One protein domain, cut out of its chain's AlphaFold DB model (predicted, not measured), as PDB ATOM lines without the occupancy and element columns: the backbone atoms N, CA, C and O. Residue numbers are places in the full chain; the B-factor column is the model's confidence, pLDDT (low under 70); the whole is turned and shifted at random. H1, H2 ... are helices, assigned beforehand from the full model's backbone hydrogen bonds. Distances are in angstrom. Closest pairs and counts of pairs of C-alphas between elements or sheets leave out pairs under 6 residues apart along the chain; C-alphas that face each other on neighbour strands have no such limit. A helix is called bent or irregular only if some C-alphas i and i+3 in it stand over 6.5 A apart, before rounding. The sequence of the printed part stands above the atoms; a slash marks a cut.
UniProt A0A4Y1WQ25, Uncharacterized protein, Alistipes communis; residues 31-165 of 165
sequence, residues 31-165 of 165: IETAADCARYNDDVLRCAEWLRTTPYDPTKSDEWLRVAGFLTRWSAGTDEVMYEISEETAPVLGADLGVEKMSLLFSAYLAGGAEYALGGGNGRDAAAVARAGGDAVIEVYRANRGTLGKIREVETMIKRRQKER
ATOM      1  N   ILE A  31     348.864 175.440 213.042       90.12
ATOM      2  CA  ILE A  31     348.953 176.060 214.359       90.12
ATOM      3  C   ILE A  31     348.673 174.945 215.350       90.12
ATOM      4  O   ILE A  31     347.521 174.538 215.505       90.12
ATOM      5  N   GLU A  32     349.721 174.425 215.978       87.00
ATOM      6  CA  GLU A  32     349.617 173.406 217.028       87.00
ATOM      7  C   GLU A  32     350.132 173.929 218.367       87.00
ATOM      8  O   GLU A  32     349.631 173.534 219.421       87.00
ATOM      9  N   THR A  33     351.086 174.857 218.323       87.19
ATOM     10  CA  THR A  33     351.737 175.432 219.499       87.19
ATOM     11  C   THR A  33     351.630 176.960 219.533       87.19
ATOM     12  O   THR A  33     351.342 177.614 218.526       87.19
ATOM     13  N   ALA A  34     351.929 177.558 220.690       85.75
ATOM     14  CA  ALA A  34     352.062 179.012 220.814       85.75
ATOM     15  C   ALA A  34     353.194 179.570 219.927       85.75
ATOM     16  O   ALA A  34     353.051 180.633 219.325       85.75
ATOM     17  N   ALA A  35     354.290 178.820 219.759       87.12
ATOM     18  CA  ALA A  35     355.380 179.198 218.859       87.12
ATOM     19  C   ALA A  35     354.932 179.237 217.388       87.12
ATOM     20  O   ALA A  35     355.375 180.103 216.632       87.12
ATOM     21  N   ASP A  36     354.020 178.347 216.984       91.00
ATOM     22  CA  ASP A  36     353.426 178.410 215.649       91.00
ATOM     23  C   ASP A  36     352.558 179.651 215.480       91.00
ATOM     24  O   ASP A  36     352.612 180.276 214.425       91.00
ATOM     25  N   CYS A  37     351.822 180.064 216.517       93.06
ATOM     26  CA  CYS A  37     351.025 181.291 216.473       93.06
ATOM     27  C   CYS A  37     351.893 182.516 216.174       93.06
ATOM     28  O   CYS A  37     351.538 183.303 215.297       93.06
ATOM     29  N   ALA A  38     353.056 182.636 216.824       94.12
ATOM     30  CA  ALA A  38     353.969 183.762 216.625       94.12
ATOM     31  C   ALA A  38     354.405 183.935 215.158       94.12
ATOM     32  O   ALA A  38     354.574 185.060 214.687       94.12
ATOM     33  N   ARG A  39     354.529 182.832 214.401       95.25
ATOM     34  CA  ARG A  39     354.877 182.859 212.966       95.25
ATOM     35  C   ARG A  39     353.810 183.527 212.099       95.25
ATOM     36  O   ARG A  39     354.137 183.975 211.006       95.25
ATOM     37  N   TYR A  40     352.568 183.583 212.575       96.81
ATOM     38  CA  TYR A  40     351.421 184.122 211.845       96.81
ATOM     39  C   TYR A  40     350.904 185.449 212.423       96.81
ATOM     40  O   TYR A  40     349.835 185.908 212.026       96.81
ATOM     41  N   ASN A  41     351.637 186.093 213.338       96.50
ATOM     42  CA  ASN A  41     351.222 187.376 213.919       96.50
ATOM     43  C   ASN A  41     350.968 188.443 212.838       96.50
ATOM     44  O   ASN A  41     349.952 189.132 212.873       96.50
ATOM     45  N   ASP A  42     351.830 188.526 211.823       96.81
ATOM     46  CA  ASP A  42     351.650 189.479 210.724       96.81
ATOM     47  C   ASP A  42     350.422 189.153 209.855       96.81
ATOM     48  O   ASP A  42     349.764 190.061 209.346       96.81
ATOM     49  N   ASP A  43     350.089 187.871 209.673       97.62
ATOM     50  CA  ASP A  43     348.867 187.441 208.977       97.62
ATOM     51  C   ASP A  43     347.608 187.836 209.754       97.62
ATOM     52  O   ASP A  43     346.628 188.291 209.161       97.62
ATOM     53  N   VAL A  44     347.644 187.718 211.084       97.94
ATOM     54  CA  VAL A  44     346.557 188.149 211.974       97.94
ATOM     55  C   VAL A  44     346.319 189.649 211.852       97.94
ATOM     56  O   VAL A  44     345.175 190.063 211.662       97.94
ATOM     57  N   LEU A  45     347.382 190.458 211.866       98.00
ATOM     58  CA  LEU A  45     347.279 191.910 211.690       98.00
ATOM     59  C   LEU A  45     346.758 192.287 210.294       98.00
ATOM     60  O   LEU A  45     345.929 193.185 210.161       98.00
ATOM     61  N   ARG A  46     347.163 191.565 209.241       97.50
ATOM     62  CA  ARG A  46     346.586 191.760 207.899       97.50
ATOM     63  C   ARG A  46     345.103 191.403 207.846       97.50
ATOM     64  O   ARG A  46     344.341 192.100 207.180       97.50
ATOM     65  N   CYS A  47     344.687 190.335 208.524       97.44
ATOM     66  CA  CYS A  47     343.275 189.969 208.624       97.44
ATOM     67  C   CYS A  47     342.470 191.039 209.369       97.44
ATOM     68  O   CYS A  47     341.367 191.364 208.938       97.44
ATOM     69  N   ALA A  48     343.023 191.611 210.439       97.06
ATOM     70  CA  ALA A  48     342.393 192.701 211.177       97.06
ATOM     71  C   ALA A  48     342.161 193.933 210.288       97.06
ATOM     72  O   ALA A  48     341.036 194.430 210.186       97.06
ATOM     73  N   GLU A  49     343.187 194.340 209.536       95.94
ATOM     74  CA  GLU A  49     343.076 195.440 208.579       95.94
ATOM     75  C   GLU A  49     342.043 195.159 207.481       95.94
ATOM     76  O   GLU A  49     341.244 196.030 207.121       95.94
ATOM     77  N   TRP A  50     342.022 193.930 206.962       95.88
ATOM     78  CA  TRP A  50     341.060 193.506 205.947       95.88
ATOM     79  C   TRP A  50     339.621 193.557 206.482       95.88
ATOM     80  O   TRP A  50     338.756 194.154 205.846       95.88
ATOM     81  N   LEU A  51     339.360 193.054 207.694       95.31
ATOM     82  CA  LEU A  51     338.030 193.123 208.323       95.31
ATOM     83  C   LEU A  51     337.521 194.566 208.472       95.31
ATOM     84  O   LEU A  51     336.320 194.820 208.368       95.31
ATOM     85  N   ARG A  52     338.436 195.506 208.725       92.75
ATOM     86  CA  ARG A  52     338.148 196.925 208.962       92.75
ATOM     87  C   ARG A  52     337.916 197.713 207.673       92.75
ATOM     88  O   ARG A  52     337.109 198.643 207.658       92.75
ATOM     89  N   THR A  53     338.619 197.356 206.602       92.56
ATOM     90  CA  THR A  53     338.654 198.139 205.356       92.56
ATOM     91  C   THR A  53     337.864 197.526 204.207       92.56
ATOM     92  O   THR A  53     337.454 198.253 203.298       92.56
ATOM     93  N   THR A  54     337.598 196.221 204.238       92.50
ATOM     94  CA  THR A  54     336.821 195.532 203.209       92.50
ATOM     95  C   THR A  54     335.318 195.653 203.503       92.50
ATOM     96  O   THR A  54     334.862 195.246 204.572       92.50
ATOM     97  N   PRO A  55     334.501 196.187 202.574       91.88
ATOM     98  CA  PRO A  55     333.051 196.195 202.741       91.88
ATOM     99  C   PRO A  55     332.484 194.772 202.795       91.88
ATOM    100  O   PRO A  55     332.800 193.938 201.946       91.88
ATOM    101  N   TYR A  56     331.608 194.514 203.762       91.56
ATOM    102  CA  TYR A  56     330.942 193.233 203.940       91.56
ATOM    103  C   TYR A  56     330.044 192.911 202.746       91.56
ATOM    104  O   TYR A  56     329.113 193.657 202.425       91.56
ATOM    105  N   ASP A  57     330.314 191.762 202.136       90.38
ATOM    106  CA  ASP A  57     329.574 191.205 201.012       90.38
ATOM    107  C   ASP A  57     329.092 189.792 201.383       90.38
ATOM    108  O   ASP A  57     329.911 188.868 201.441       90.38
ATOM    109  N   PRO A  58     327.782 189.593 201.628       87.81
ATOM    110  CA  PRO A  58     327.241 188.284 201.990       87.81
ATOM    111  C   PRO A  58     327.369 187.257 200.856       87.81
ATOM    112  O   PRO A  58     327.321 186.061 201.113       87.81
ATOM    113  N   THR A  59     327.577 187.683 199.605       89.50
ATOM    114  CA  THR A  59     327.796 186.752 198.484       89.50
ATOM    115  C   THR A  59     329.199 186.137 198.481       89.50
ATOM    116  O   THR A  59     329.461 185.211 197.718       89.50
ATOM    117  N   LYS A  60     330.095 186.633 199.345       88.00
ATOM    118  CA  LYS A  60     331.479 186.163 199.516       88.00
ATOM    119  C   LYS A  60     331.730 185.629 200.921       88.00
ATOM    120  O   LYS A  60     332.829 185.786 201.451       88.00
ATOM    121  N   SER A  61     330.711 185.033 201.541       86.94
ATOM    122  CA  SER A  61     330.773 184.555 202.925       86.94
ATOM    123  C   SER A  61     331.931 183.585 203.187       86.94
ATOM    124  O   SER A  61     332.500 183.631 204.275       86.94
ATOM    125  N   ASP A  62     332.375 182.819 202.188       91.38
ATOM    126  CA  ASP A  62     333.544 181.936 202.291       91.38
ATOM    127  C   ASP A  62     334.830 182.667 202.715       91.38
ATOM    128  O   ASP A  62     335.564 182.170 203.565       91.38
ATOM    129  N   GLU A  63     335.103 183.868 202.194       92.75
ATOM    130  CA  GLU A  63     336.309 184.631 202.559       92.75
ATOM    131  C   GLU A  63     336.249 185.104 204.019       92.75
ATOM    132  O   GLU A  63     337.222 184.982 204.764       92.75
ATOM    133  N   TRP A  64     335.075 185.554 204.469       92.38
ATOM    134  CA  TRP A  64     334.847 185.947 205.864       92.38
ATOM    135  C   TRP A  64     334.962 184.754 206.818       92.38
ATOM    136  O   TRP A  64     335.537 184.874 207.900       92.38
ATOM    137  N   LEU A  65     334.463 183.584 206.407       93.06
ATOM    138  CA  LEU A  65     334.584 182.341 207.167       93.06
ATOM    139  C   LEU A  65     336.034 181.849 207.233       93.06
ATOM    140  O   LEU A  65     336.462 181.375 208.287       93.06
ATOM    141  N   ARG A  66     336.817 182.006 206.157       94.62
ATOM    142  CA  ARG A  66     338.261 181.705 206.154       94.62
ATOM    143  C   ARG A  66     339.005 182.563 207.173       94.62
ATOM    144  O   ARG A  66     339.776 182.018 207.965       94.62
ATOM    145  N   VAL A  67     338.739 183.872 207.197       96.25
ATOM    146  CA  VAL A  67     339.316 184.794 208.193       96.25
ATOM    147  C   VAL A  67     338.905 184.394 209.604       96.25
ATOM    148  O   VAL A  67     339.760 184.271 210.480       96.25
ATOM    149  N   ALA A  68     337.616 184.128 209.827       95.12
ATOM    150  CA  ALA A  68     337.115 183.725 211.135       95.12
ATOM    151  C   ALA A  68     337.755 182.422 211.632       95.12
ATOM    152  O   ALA A  68     338.164 182.348 212.792       95.12
ATOM    153  N   GLY A  69     337.899 181.417 210.763       95.12
ATOM    154  CA  GLY A  69     338.551 180.151 211.098       95.12
ATOM    155  C   GLY A  69     340.022 180.334 211.472       95.12
ATOM    156  O   GLY A  69     340.459 179.840 212.513       95.12
ATOM    157  N   PHE A  70     340.764 181.102 210.672       97.38
ATOM    158  CA  PHE A  70     342.173 181.398 210.930       97.38
ATOM    159  C   PHE A  70     342.377 182.161 212.247       97.38
ATOM    160  O   PHE A  70     343.141 181.709 213.104       97.38
ATOM    161  N   LEU A  71     341.637 183.254 212.463       97.12
ATOM    162  CA  LEU A  71     341.724 184.047 213.693       97.12
ATOM    163  C   LEU A  71     341.306 183.250 214.927       97.12
ATOM    164  O   LEU A  71     341.941 183.377 215.972       97.12
ATOM    165  N   THR A  72     340.284 182.399 214.818       95.06
ATOM    166  CA  THR A  72     339.872 181.508 215.913       95.06
ATOM    167  C   THR A  72     340.985 180.524 216.254       95.06
ATOM    168  O   THR A  72     341.306 180.342 217.429       95.06
ATOM    169  N   ARG A  73     341.615 179.908 215.243       95.38
ATOM    170  CA  ARG A  73     342.690 178.937 215.466       95.38
ATOM    171  C   ARG A  73     343.917 179.584 216.102       95.38
ATOM    172  O   ARG A  73     344.443 179.022 217.060       95.38
ATOM    173  N   TRP A  74     344.333 180.751 215.612       97.44
ATOM    174  CA  TRP A  74     345.434 181.520 216.199       97.44
ATOM    175  C   TRP A  74     345.117 181.955 217.633       97.44
ATOM    176  O   TRP A  74     345.905 181.713 218.543       97.44
ATOM    177  N   SER A  75     343.921 182.506 217.860       95.31
ATOM    178  CA  SER A  75     343.497 182.996 219.180       95.31
ATOM    179  C   SER A  75     343.416 181.886 220.226       95.31
ATOM    180  O   SER A  75     343.669 182.133 221.398       95.31
ATOM    181  N   ALA A  76     343.083 180.661 219.814       92.88
ATOM    182  CA  ALA A  76     343.054 179.501 220.700       92.88
ATOM    183  C   ALA A  76     344.448 178.927 221.013       92.88
ATOM    184  O   ALA A  76     344.590 178.191 221.988       92.88
ATOM    185  N   GLY A  77     345.448 179.187 220.165       92.94
ATOM    186  CA  GLY A  77     346.797 178.630 220.304       92.94
ATOM    187  C   GLY A  77     347.815 179.581 220.933       92.94
ATOM    188  O   GLY A  77     348.826 179.118 221.456       92.94
ATOM    189  N   THR A  78     347.573 180.890 220.865       94.50
ATOM    190  CA  THR A  78     348.501 181.907 221.365       94.50
ATOM    191  C   THR A  78     348.433 182.036 222.884       94.50
ATOM    192  O   THR A  78     347.370 181.912 223.490       94.50
ATOM    193  N   ASP A  79     349.567 182.332 223.510       93.12
ATOM    194  CA  ASP A  79     349.637 182.760 224.903       93.12
ATOM    195  C   ASP A  79     349.829 184.282 225.035       93.12
ATOM    196  O   ASP A  79     349.766 184.816 226.138       93.12
ATOM    197  N   GLU A  80     349.991 185.010 223.932       93.06
ATOM    198  CA  GLU A  80     350.166 186.470 223.932       93.06
ATOM    199  C   GLU A  80     348.876 187.216 224.302       93.06
ATOM    200  O   GLU A  80     348.920 188.327 224.831       93.06
ATOM    201  N   VAL A  81     347.710 186.611 224.045       96.00
ATOM    202  CA  VAL A  81     346.407 187.277 224.167       96.00
ATOM    203  C   VAL A  81     345.463 186.470 225.047       96.00
ATOM    204  O   VAL A  81     345.101 185.339 224.735       96.00
ATOM    205  N   MET A  82     345.020 187.073 226.148       95.00
ATOM    206  CA  MET A  82     344.035 186.495 227.052       95.00
ATOM    207  C   MET A  82     342.645 187.030 226.710       95.00
ATOM    208  O   MET A  82     342.230 188.087 227.186       95.00
ATOM    209  N   TYR A  83     341.921 186.289 225.874       92.56
ATOM    210  CA  TYR A  83     340.550 186.634 225.518       92.56
ATOM    211  C   TYR A  83     339.579 186.295 226.644       92.56
ATOM    212  O   TYR A  83     339.434 185.138 227.038       92.56
ATOM    213  N   GLU A  84     338.840 187.300 227.099       87.62
ATOM    214  CA  GLU A  84     337.644 187.084 227.900       87.62
ATOM    215  C   GLU A  84     336.429 187.005 226.979       87.62
ATOM    216  O   GLU A  84     336.058 187.980 226.322       87.62
ATOM    217  N   ILE A  85     335.820 185.826 226.919       83.25
ATOM    218  CA  ILE A  85     334.682 185.529 226.053       83.25
ATOM    219  C   ILE A  85     333.464 185.300 226.947       83.25
ATOM    220  O   ILE A  85     333.251 184.207 227.467       83.25
ATOM    221  N   SER A  86     332.675 186.352 227.146       81.06
ATOM    222  CA  SER A  86     331.390 186.307 227.845       81.06
ATOM    223  C   SER A  86     330.357 187.142 227.092       81.06
ATOM    224  O   SER A  86     330.712 187.970 226.255       81.06
ATOM    225  N   GLU A  87     329.071 186.977 227.404       76.81
ATOM    226  CA  GLU A  87     328.033 187.866 226.862       76.81
ATOM    227  C   GLU A  87     328.232 189.330 227.285       76.81
ATOM    228  O   GLU A  87     327.738 190.234 226.615       76.81
ATOM    229  N   GLU A  88     328.966 189.590 228.372       73.81
ATOM    230  CA  GLU A  88     329.270 190.952 228.801       73.81
ATOM    231  C   GLU A  88     330.394 191.584 227.967       73.81
ATOM    232  O   GLU A  88     330.290 192.752 227.577       73.81
ATOM    233  N   THR A  89     331.459 190.826 227.696       71.00
ATOM    234  CA  THR A  89     332.662 191.319 227.005       71.00
ATOM    235  C   THR A  89     332.572 191.200 225.487       71.00
ATOM    236  O   THR A  89     333.067 192.072 224.776       71.00
ATOM    237  N   ALA A  90     331.855 190.190 224.990       73.38
ATOM    238  CA  ALA A  90     331.570 189.953 223.578       73.38
ATOM    239  C   ALA A  90     330.058 189.721 223.339       73.38
ATOM    240  O   ALA A  90     329.651 188.623 222.952       73.38
ATOM    241  N   PRO A  91     329.200 190.752 223.495       72.19
ATOM    242  CA  PRO A  91     327.736 190.624 223.393       72.19
ATOM    243  C   PRO A  91     327.216 190.069 222.067       72.19
ATOM    244  O   PRO A  91     326.087 189.592 221.989       72.19
ATOM    245  N   VAL A  92     328.037 190.119 221.018       76.94
ATOM    246  CA  VAL A  92     327.726 189.515 219.719       76.94
ATOM    247  C   VAL A  92     327.506 188.008 219.816       76.94
ATOM    248  O   VAL A  92     326.730 187.495 219.027       76.94
ATOM    249  N   LEU A  93     328.091 187.326 220.807       75.25
ATOM    250  CA  LEU A  93     327.928 185.885 221.034       75.25
ATOM    251  C   LEU A  93     326.542 185.498 221.555       75.25
ATOM    252  O   LEU A  93     326.080 184.397 221.281       75.25
ATOM    253  N   GLY A  94     325.880 186.402 222.279       76.12
ATOM    254  CA  GLY A  94     324.503 186.215 222.744       76.12
ATOM    255  C   GLY A  94     323.455 186.694 221.735       76.12
ATOM    256  O   GLY A  94     322.257 186.624 222.004       76.12
ATOM    257  N   ALA A  95     323.881 187.229 220.587       83.38
ATOM    258  CA  ALA A  95     322.975 187.731 219.567       83.38
ATOM    259  C   ALA A  95     322.451 186.581 218.694       83.38
ATOM    260  O   ALA A  95     323.221 185.755 218.205       83.38
ATOM    261  N   ASP A  96     321.142 186.571 218.435       87.88
ATOM    262  CA  ASP A  96     320.522 185.665 217.463       87.88
ATOM    263  C   ASP A  96     320.856 186.135 216.037       87.88
ATOM    264  O   ASP A  96     320.126 186.903 215.399       87.88
ATOM    265  N   LEU A  97     322.051 185.761 215.582       87.50
ATOM    266  CA  LEU A  97     322.606 186.098 214.279       87.50
ATOM    267  C   LEU A  97     322.860 184.821 213.481       87.50
ATOM    268  O   LEU A  97     323.371 183.831 213.999       87.50
ATOM    269  N   GLY A  98     322.582 184.874 212.176       90.50
ATOM    270  CA  GLY A  98     323.044 183.838 211.254       90.50
ATOM    271  C   GLY A  98     324.573 183.713 211.264       90.50
ATOM    272  O   GLY A  98     325.283 184.685 211.545       90.50
ATOM    273  N   VAL A  99     325.065 182.522 210.909       89.50
ATOM    274  CA  VAL A  99     326.487 182.129 210.978       89.50
ATOM    275  C   VAL A  99     327.422 183.170 210.366       89.50
ATOM    276  O   VAL A  99     328.455 183.476 210.950       89.50
ATOM    277  N   GLU A 100     327.056 183.761 209.230       89.75
ATOM    278  CA  GLU A 100     327.905 184.725 208.523       89.75
ATOM    279  C   GLU A 100     328.129 186.013 209.331       89.75
ATOM    280  O   GLU A 100     329.264 186.447 209.522       89.75
ATOM    281  N   LYS A 101     327.052 186.597 209.875       92.19
ATOM    282  CA  LYS A 101     327.130 187.829 210.678       92.19
ATOM    283  C   LYS A 101     327.834 187.578 212.005       92.19
ATOM    284  O   LYS A 101     328.625 188.411 212.436       92.19
ATOM    285  N   MET A 102     327.555 186.435 212.631       92.00
ATOM    286  CA  MET A 102     328.254 186.016 213.844       92.00
ATOM    287  C   MET A 102     329.755 185.877 213.575       92.00
ATOM    288  O   MET A 102     330.562 186.443 214.306       92.00
ATOM    289  N   SER A 103     330.129 185.195 212.489       91.50
ATOM    290  CA  SER A 103     331.529 184.976 212.119       91.50
ATOM    291  C   SER A 103     332.255 186.290 211.853       91.50
ATOM    292  O   SER A 103     333.342 186.481 212.385       91.50
ATOM    293  N   LEU A 104     331.644 187.225 211.113       93.75
ATOM    294  CA  LEU A 104     332.187 188.571 210.885       93.75
ATOM    295  C   LEU A 104     332.453 189.320 212.197       93.75
ATOM    296  O   LEU A 104     333.542 189.843 212.416       93.75
ATOM    297  N   LEU A 105     331.447 189.415 213.068       95.06
ATOM    298  CA  LEU A 105     331.569 190.233 214.272       95.06
ATOM    299  C   LEU A 105     332.478 189.576 215.313       95.06
ATOM    300  O   LEU A 105     333.231 190.264 215.991       95.06
ATOM    301  N   PHE A 106     332.455 188.250 215.422       94.00
ATOM    302  CA  PHE A 106     333.361 187.539 216.313       94.00
ATOM    303  C   PHE A 106     334.812 187.610 215.824       94.00
ATOM    304  O   PHE A 106     335.716 187.842 216.621       94.00
ATOM    305  N   SER A 107     335.050 187.508 214.513       95.25
ATOM    306  CA  SER A 107     336.395 187.697 213.961       95.25
ATOM    307  C   SER A 107     336.914 189.122 214.153       95.25
ATOM    308  O   SER A 107     338.076 189.279 214.512       95.25
ATOM    309  N   ALA A 108     336.060 190.146 214.046       96.50
ATOM    310  CA  ALA A 108     336.423 191.519 214.410       96.50
ATOM    311  C   ALA A 108     336.812 191.655 215.896       96.50
ATOM    312  O   ALA A 108     337.777 192.345 216.219       96.50
ATOM    313  N   TYR A 109     336.105 190.963 216.798       96.38
ATOM    314  CA  TYR A 109     336.444 190.941 218.225       96.38
ATOM    315  C   TYR A 109     337.831 190.338 218.484       96.38
ATOM    316  O   TYR A 109     338.640 190.931 219.199       96.38
ATOM    317  N   LEU A 110     338.116 189.179 217.881       96.94
ATOM    318  CA  LEU A 110     339.422 188.527 217.994       96.94
ATOM    319  C   LEU A 110     340.530 189.412 217.408       96.94
ATOM    320  O   LEU A 110     341.535 189.664 218.063       96.94
ATOM    321  N   ALA A 111     340.310 189.946 216.207       97.56
ATOM    322  CA  ALA A 111     341.251 190.825 215.527       97.56
ATOM    323  C   ALA A 111     341.634 192.050 216.372       97.56
ATOM    324  O   ALA A 111     342.819 192.296 216.565       97.56
ATOM    325  N   GLY A 112     340.658 192.759 216.950       97.44
ATOM    326  CA  GLY A 112     340.942 193.935 217.780       97.44
ATOM    327  C   GLY A 112     341.729 193.606 219.054       97.44
ATOM    328  O   GLY A 112     342.614 194.360 219.458       97.44
ATOM    329  N   GLY A 113     341.450 192.457 219.680       97.50
ATOM    330  CA  GLY A 113     342.233 191.979 220.823       97.50
ATOM    331  C   GLY A 113     343.681 191.648 220.445       97.50
ATOM    332  O   GLY A 113     344.608 192.031 221.164       97.50
ATOM    333  N   ALA A 114     343.872 190.997 219.295       98.00
ATOM    334  CA  ALA A 114     345.191 190.696 218.752       98.00
ATOM    335  C   ALA A 114     345.975 191.964 218.391       98.00
ATOM    336  O   ALA A 114     347.125 192.090 218.799       98.00
ATOM    337  N   GLU A 115     345.363 192.925 217.692       98.19
ATOM    338  CA  GLU A 115     345.997 194.205 217.345       98.19
ATOM    339  C   GLU A 115     346.467 194.965 218.584       98.19
ATOM    340  O   GLU A 115     347.586 195.474 218.609       98.19
ATOM    341  N   TYR A 116     345.644 195.007 219.635       98.31
ATOM    342  CA  TYR A 116     346.025 195.645 220.892       98.31
ATOM    343  C   TYR A 116     347.250 194.978 221.526       98.31
ATOM    344  O   TYR A 116     348.204 195.670 221.882       98.31
ATOM    345  N   ALA A 117     347.241 193.650 221.662       98.00
ATOM    346  CA  ALA A 117     348.334 192.920 222.299       98.00
ATOM    347  C   ALA A 117     349.628 192.981 221.469       98.00
ATOM    348  O   ALA A 117     350.682 193.367 221.975       98.00
ATOM    349  N   LEU A 118     349.541 192.673 220.174       97.31
ATOM    350  CA  LEU A 118     350.684 192.663 219.258       97.31
ATOM    351  C   LEU A 118     351.227 194.075 218.984       97.31
ATOM    352  O   LEU A 118     352.410 194.236 218.698       97.31
ATOM    353  N   GLY A 119     350.392 195.110 219.125       96.62
ATOM    354  CA  GLY A 119     350.774 196.522 219.040       96.62
ATOM    355  C   GLY A 119     351.493 197.071 220.279       96.62
ATOM    356  O   GLY A 119     351.734 198.278 220.352       96.62
ATOM    357  N   GLY A 120     351.830 196.223 221.258       96.81
ATOM    358  CA  GLY A 120     352.542 196.597 222.486       96.81
ATOM    359  C   GLY A 120     351.642 196.839 223.701       96.81
ATOM    360  O   GLY A 120     352.130 197.246 224.757       96.81
ATOM    361  N   GLY A 121     350.334 196.600 223.576       97.44
ATOM    362  CA  GLY A 121     349.415 196.557 224.707       97.44
ATOM    363  C   GLY A 121     349.647 195.330 225.591       97.44
ATOM    364  O   GLY A 121     350.213 194.323 225.175       97.44
ATOM    365  N   ASN A 122     349.182 195.389 226.841       97.31
ATOM    366  CA  ASN A 122     349.259 194.235 227.737       97.31
ATOM    367  C   ASN A 122     348.198 193.192 227.353       97.31
ATOM    368  O   ASN A 122     347.074 193.252 227.851       97.31
ATOM    369  N   GLY A 123     348.558 192.221 226.511       97.00
ATOM    370  CA  GLY A 123     347.663 191.142 226.079       97.00
ATOM    371  C   GLY A 123     347.170 190.214 227.198       97.00
ATOM    372  O   GLY A 123     346.216 189.467 226.998       97.00
ATOM    373  N   ARG A 124     347.745 190.291 228.407       96.75
ATOM    374  CA  ARG A 124     347.259 189.581 229.606       96.75
ATOM    375  C   ARG A 124     346.257 190.394 230.430       96.75
ATOM    376  O   ARG A 124     345.671 189.858 231.365       96.75
ATOM    377  N   ASP A 125     346.036 191.669 230.110       96.62
ATOM    378  CA  ASP A 125     344.919 192.441 230.660       96.62
ATOM    379  C   ASP A 125     343.651 192.105 229.866       96.62
ATOM    380  O   ASP A 125     343.325 192.758 228.873       96.62
ATOM    381  N   ALA A 126     342.937 191.068 230.313       94.12
ATOM    382  CA  ALA A 126     341.703 190.598 229.679       94.12
ATOM    383  C   ALA A 126     340.666 191.714 229.489       94.12
ATOM    384  O   ALA A 126     339.996 191.763 228.458       94.12
ATOM    385  N   ALA A 127     340.572 192.657 230.432       92.56
ATOM    386  CA  ALA A 127     339.630 193.761 230.325       92.56
ATOM    387  C   ALA A 127     340.049 194.753 229.228       92.56
ATOM    388  O   ALA A 127     339.191 195.292 228.528       92.56
ATOM    389  N   ALA A 128     341.350 195.011 229.057       94.88
ATOM    390  CA  ALA A 128     341.854 195.842 227.963       94.88
ATOM    391  C   ALA A 128     341.726 195.149 226.598       94.88
ATOM    392  O   ALA A 128     341.266 195.785 225.650       94.88
ATOM    393  N   VAL A 129     342.029 193.849 226.521       96.69
ATOM    394  CA  VAL A 129     341.828 193.026 225.315       96.69
ATOM    395  C   VAL A 129     340.353 193.020 224.907       96.69
ATOM    396  O   VAL A 129     340.031 193.313 223.758       96.69
ATOM    397  N   ALA A 130     339.441 192.774 225.852       93.62
ATOM    398  CA  ALA A 130     338.002 192.814 225.606       93.62
ATOM    399  C   ALA A 130     337.518 194.205 225.178       93.62
ATOM    400  O   ALA A 130     336.628 194.333 224.333       93.62
ATOM    401  N   ARG A 131     338.107 195.274 225.738       92.88
ATOM    402  CA  ARG A 131     337.812 196.645 225.304       92.88
ATOM    403  C   ARG A 131     338.202 196.870 223.847       92.88
ATOM    404  O   ARG A 131     337.344 197.314 223.085       92.88
ATOM    405  N   ALA A 132     339.427 196.509 223.474       95.94
ATOM    406  CA  ALA A 132     339.929 196.638 222.109       95.94
ATOM    407  C   ALA A 132     339.112 195.800 221.113       95.94
ATOM    408  O   ALA A 132     338.656 196.324 220.098       95.94
ATOM    409  N   GLY A 133     338.827 194.537 221.446       95.50
ATOM    410  CA  GLY A 133     337.966 193.677 220.636       95.50
ATOM    411  C   GLY A 133     336.566 194.268 220.449       95.50
ATOM    412  O   GLY A 133     336.064 194.359 219.332       95.50
ATOM    413  N   GLY A 134     335.935 194.746 221.526       94.06
ATOM    414  CA  GLY A 134     334.620 195.385 221.448       94.06
ATOM    415  C   GLY A 134     334.608 196.669 220.608       94.06
ATOM    416  O   GLY A 134     333.631 196.925 219.900       94.06
ATOM    417  N   ASP A 135     335.679 197.459 220.650       94.38
ATOM    418  CA  ASP A 135     335.809 198.675 219.841       94.38
ATOM    419  C   ASP A 135     335.977 198.339 218.348       94.38
ATOM    420  O   ASP A 135     335.314 198.963 217.511       94.38
ATOM    421  N   ALA A 136     336.735 197.288 218.017       96.38
ATOM    422  CA  ALA A 136     336.855 196.774 216.650       96.38
ATOM    423  C   ALA A 136     335.514 196.253 216.099       96.38
ATOM    424  O   ALA A 136     335.139 196.572 214.968       96.38
ATOM    425  N   VAL A 137     334.719 195.537 216.911       95.69
ATOM    426  CA  VAL A 137     333.347 195.135 216.532       95.69
ATOM    427  C   VAL A 137     332.495 196.348 216.166       95.69
ATOM    428  O   VAL A 137     331.777 196.329 215.163       95.69
ATOM    429  N   ILE A 138     332.556 197.409 216.974       95.12
ATOM    430  CA  ILE A 138     331.792 198.635 216.732       95.12
ATOM    431  C   ILE A 138     332.232 199.301 215.425       95.12
ATOM    432  O   ILE A 138     331.374 199.779 214.678       95.12
ATOM    433  N   GLU A 139     333.534 199.350 215.149       96.00
ATOM    434  CA  GLU A 139     334.076 199.913 213.912       96.00
ATOM    435  C   GLU A 139     333.591 199.136 212.682       96.00
ATOM    436  O   GLU A 139     332.938 199.722 211.811       96.00
ATOM    437  N   VAL A 140     333.796 197.815 212.664       96.12
ATOM    438  CA  VAL A 140     333.371 196.932 211.563       96.12
ATOM    439  C   VAL A 140     331.858 196.994 211.358       96.12
ATOM    440  O   VAL A 140     331.383 197.112 210.224       96.12
ATOM    441  N   TYR A 141     331.071 196.987 212.439       95.81
ATOM    442  CA  TYR A 141     329.618 197.137 212.353       95.81
ATOM    443  C   TYR A 141     329.211 198.478 211.741       95.81
ATOM    444  O   TYR A 141     328.331 198.515 210.883       95.81
ATOM    445  N   ARG A 142     329.830 199.589 212.158       96.00
ATOM    446  CA  ARG A 142     329.500 200.926 211.639       96.00
ATOM    447  C   ARG A 142     329.818 201.050 210.156       96.00
ATOM    448  O   ARG A 142     328.969 201.552 209.420       96.00
ATOM    449  N   ALA A 143     330.983 200.562 209.731       95.94
ATOM    450  CA  ALA A 143     331.384 200.549 208.327       95.94
ATOM    451  C   ALA A 143     330.398 199.750 207.457       95.94
ATOM    452  O   ALA A 143     330.112 200.130 206.325       95.94
ATOM    453  N   ASN A 144     329.806 198.693 208.022       95.31
ATOM    454  CA  ASN A 144     328.963 197.743 207.295       95.31
ATOM    455  C   ASN A 144     327.470 197.820 207.644       95.31
ATOM    456  O   ASN A 144     326.682 196.972 207.217       95.31
ATOM    457  N   ARG A 145     327.038 198.843 208.390       94.94
ATOM    458  CA  ARG A 145     325.668 198.944 208.923       94.94
ATOM    459  C   ARG A 145     324.596 198.931 207.832       94.94
ATOM    460  O   ARG A 145     323.496 198.427 208.060       94.94
ATOM    461  N   GLY A 146     324.905 199.487 206.658       95.00
ATOM    462  CA  GLY A 146     324.006 199.478 205.500       95.00
ATOM    463  C   GLY A 146     323.655 198.062 205.036       95.00
ATOM    464  O   GLY A 146     322.491 197.786 204.762       95.00
ATOM    465  N   THR A 147     324.638 197.157 205.033       93.88
ATOM    466  CA  THR A 147     324.478 195.756 204.614       93.88
ATOM    467  C   THR A 147     324.001 194.864 205.760       93.88
ATOM    468  O   THR A 147     323.129 194.016 205.579       93.88
ATOM    469  N   LEU A 148     324.543 195.051 206.967       93.44
ATOM    470  CA  LEU A 148     324.236 194.202 208.124       93.44
ATOM    471  C   LEU A 148     322.834 194.443 208.692       93.44
ATOM    472  O   LEU A 148     322.259 193.544 209.321       93.44
ATOM    473  N   GLY A 149     322.281 195.635 208.459       93.88
ATOM    474  CA  GLY A 149     321.089 196.112 209.137       93.88
ATOM    475  C   GLY A 149     321.375 196.464 210.596       93.88
ATOM    476  O   GLY A 149     322.518 196.526 211.046       93.88
ATOM    477  N   LYS A 150     320.311 196.726 211.355       94.50
ATOM    478  CA  LYS A 150     320.426 197.063 212.774       94.50
ATOM    479  C   LYS A 150     320.654 195.798 213.605       94.50
ATOM    480  O   LYS A 150     319.795 194.922 213.603       94.50
ATOM    481  N   ILE A 151     321.738 195.764 214.380       93.88
ATOM    482  CA  ILE A 151     322.029 194.690 215.344       93.88
ATOM    483  C   ILE A 151     321.930 195.270 216.755       93.88
ATOM    484  O   ILE A 151     322.732 196.114 217.151       93.88
ATOM    485  N   ARG A 152     320.894 194.878 217.503       92.12
ATOM    486  CA  ARG A 152     320.513 195.515 218.778       92.12
ATOM    487  C   ARG A 152     321.627 195.442 219.825       92.12
ATOM    488  O   ARG A 152     321.818 196.394 220.583       92.12
ATOM    489  N   GLU A 153     322.340 194.331 219.859       91.88
ATOM    490  CA  GLU A 153     323.402 194.026 220.810       91.88
ATOM    491  C   GLU A 153     324.592 194.971 220.578       91.88
ATOM    492  O   GLU A 153     325.025 195.654 221.508       91.88
ATOM    493  N   VAL A 154     325.008 195.163 219.320       92.88
ATOM    494  CA  VAL A 154     326.069 196.124 218.965       92.88
ATOM    495  C   VAL A 154     325.624 197.575 219.196       92.88
ATOM    496  O   VAL A 154     326.381 198.389 219.719       92.88
ATOM    497  N   GLU A 155     324.368 197.920 218.895       93.12
ATOM    498  CA  GLU A 155     323.812 199.249 219.209       93.12
ATOM    499  C   GLU A 155     323.816 199.532 220.726       93.12
ATOM    500  O   GLU A 155     323.981 200.676 221.160       93.12
ATOM    501  N   THR A 156     323.660 198.495 221.551       90.19
ATOM    502  CA  THR A 156     323.743 198.599 223.015       90.19
ATOM    503  C   THR A 156     325.187 198.794 223.476       90.19
ATOM    504  O   THR A 156     325.436 199.676 224.303       90.19
ATOM    505  N   MET A 157     326.144 198.069 222.883       90.06
ATOM    506  CA  MET A 157     327.581 198.275 223.118       90.06
ATOM    507  C   MET A 157     328.002 199.718 222.820       90.06
ATOM    508  O   MET A 157     328.637 200.360 223.655       90.06
ATOM    509  N   ILE A 158     327.576 200.266 221.674       92.25
ATOM    510  CA  ILE A 158     327.857 201.656 221.281       92.25
ATOM    511  C   ILE A 158     327.378 202.640 222.354       92.25
ATOM    512  O   ILE A 158     328.115 203.550 222.736       92.25
ATOM    513  N   LYS A 159     326.157 202.455 222.865       91.38
ATOM    514  CA  LYS A 159     325.594 203.322 223.909       91.38
ATOM    515  C   LYS A 159     326.332 203.195 225.239       91.38
ATOM    516  O   LYS A 159     326.498 204.204 225.917       91.38
ATOM    517  N   ARG A 160     326.758 201.987 225.627       87.88
ATOM    518  CA  ARG A 160     327.562 201.765 226.844       87.88
ATOM    519  C   ARG A 160     328.892 202.514 226.738       87.88
ATOM    520  O   ARG A 160     329.193 203.320 227.611       87.88
ATOM    521  N   ARG A 161     329.599 202.372 225.612       85.88
ATOM    522  CA  ARG A 161     330.872 203.064 225.337       85.88
ATOM    523  C   ARG A 161     330.773 204.587 225.370       85.88
ATOM    524  O   ARG A 161     331.705 205.249 225.803       85.88
ATOM    525  N   GLN A 162     329.652 205.154 224.927       87.12
ATOM    526  CA  GLN A 162     329.424 206.603 224.984       87.12
ATOM    527  C   GLN A 162     329.233 207.139 226.408       87.12
ATOM    528  O   GLN A 162     329.450 208.323 226.618       87.12
ATOM    529  N   LYS A 163     328.814 206.300 227.365       84.19
ATOM    530  CA  LYS A 163     328.639 206.686 228.777       84.19
ATOM    531  C   LYS A 163     329.914 206.536 229.609       84.19
ATOM    532  O   LYS A 163     329.995 207.108 230.686       84.19
ATOM    533  N   GLU A 164     330.852 205.718 229.140       78.19
ATOM    534  CA  GLU A 164     332.153 205.475 229.778       78.19
ATOM    535  C   GLU A 164     333.192 206.561 229.421       78.19
ATOM    536  O   GLU A 164     334.276 206.571 229.998       78.19
ATOM    537  N   ARG A 165     332.868 207.456 228.474       62.91
ATOM    538  CA  ARG A 165     333.665 208.625 228.064       62.91
ATOM    539  C   ARG A 165     333.152 209.894 228.731       62.91
ATOM    540  O   ARG A 165     334.006 210.746 229.052       62.91
TER     541      ARG A 165
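This is residues 31 to 165 of the 165 residues of an uncharacterized protein of Alistipes communis (UniProt A0A4Y1WQ25). What does this model look like? H5 runs through the middle of a compact, all-helix body, with H2, H3 and H6 packed round it in a four-helix bundle whose members mostly cross steeply. H7 packs on H6 and the short H4, while H1 lies far from the middle, by the last residues of H3. What are its parts and size? The printed part has 135 residues with seven named helices, H1 to H7 in chain order, and no named strand; the radius of gyration of the C-alphas is 14.0 A and the spans are 40 by 37 by 23 A.

How does the longest helix meet the hub? H6, residues 126 to 148, touches H5, residues 99 to 118, as a helical hairpin: the closest C-alphas, of Tyr 109 and Gly 133, are 4.0 A apart, at a steep tilt of 42 degrees, opposite ways. What else touches H5? H3, residues 58 to 77, runs the same way at a steep tilt of 43 degrees, closest at the C-alphas of Ala 68 and Ser 107, 4.9 A. H2, residues 41 to 53, comes to 4.9 A at the C-alphas of Ala 48 and Ala 111, and H4, residues 91 to 94, to 6.7 A at those of Val 92 and Leu 105, where residues 102 to 106 alone of H5 touch it. What lies farther out? H7, residues 152 to 163, touches H6 with residues 154 to 158 alone, meeting residues 134 to 141 alone of H6, closest at the C-alphas of Ile 138 and Val 154, 6.6 A. H1, residues 34 to 39, only just touches residues 74 to 77 alone of H3, with 3 pairs of C-alphas within 8 A, closest at Ala 34 and Gly 77, 5.3 A; H5 and H7 are apart. How complete are the helix backbones? Every O i to N i+4 pair is within hydrogen-bond range in H2, H5 and H7, against 1 of 2 in H1, 13 of 16 in H3 and 17 of 19 in H6; H4 is too short for such a pair.

Where do the helices begin and end? C-alpha 34 of H1 is at (352.062, 179.012, 220.814), and C-alpha 163 of H7 is at (328.639, 206.686, 228.777). How long are the longer ones? From first to last C-alpha, H3 measures 28.5 A, H6 28.0 A, H5 27.7 A and H2 18.6 A. Which are irregular? H3 is, with C-alphas 59 and 62 8.4 A apart, and H6 is, with C-alphas 143 and 146 8.0 A apart.

How far does it reach? The two C-alphas farthest apart, of Glu 32 and Lys 163, are 41.1 A apart. Is anything cut, long or uncertain? The printed part has no cut, the link from H3 to H4 is long at 13 residues, and residue 165 alone is under pLDDT 70.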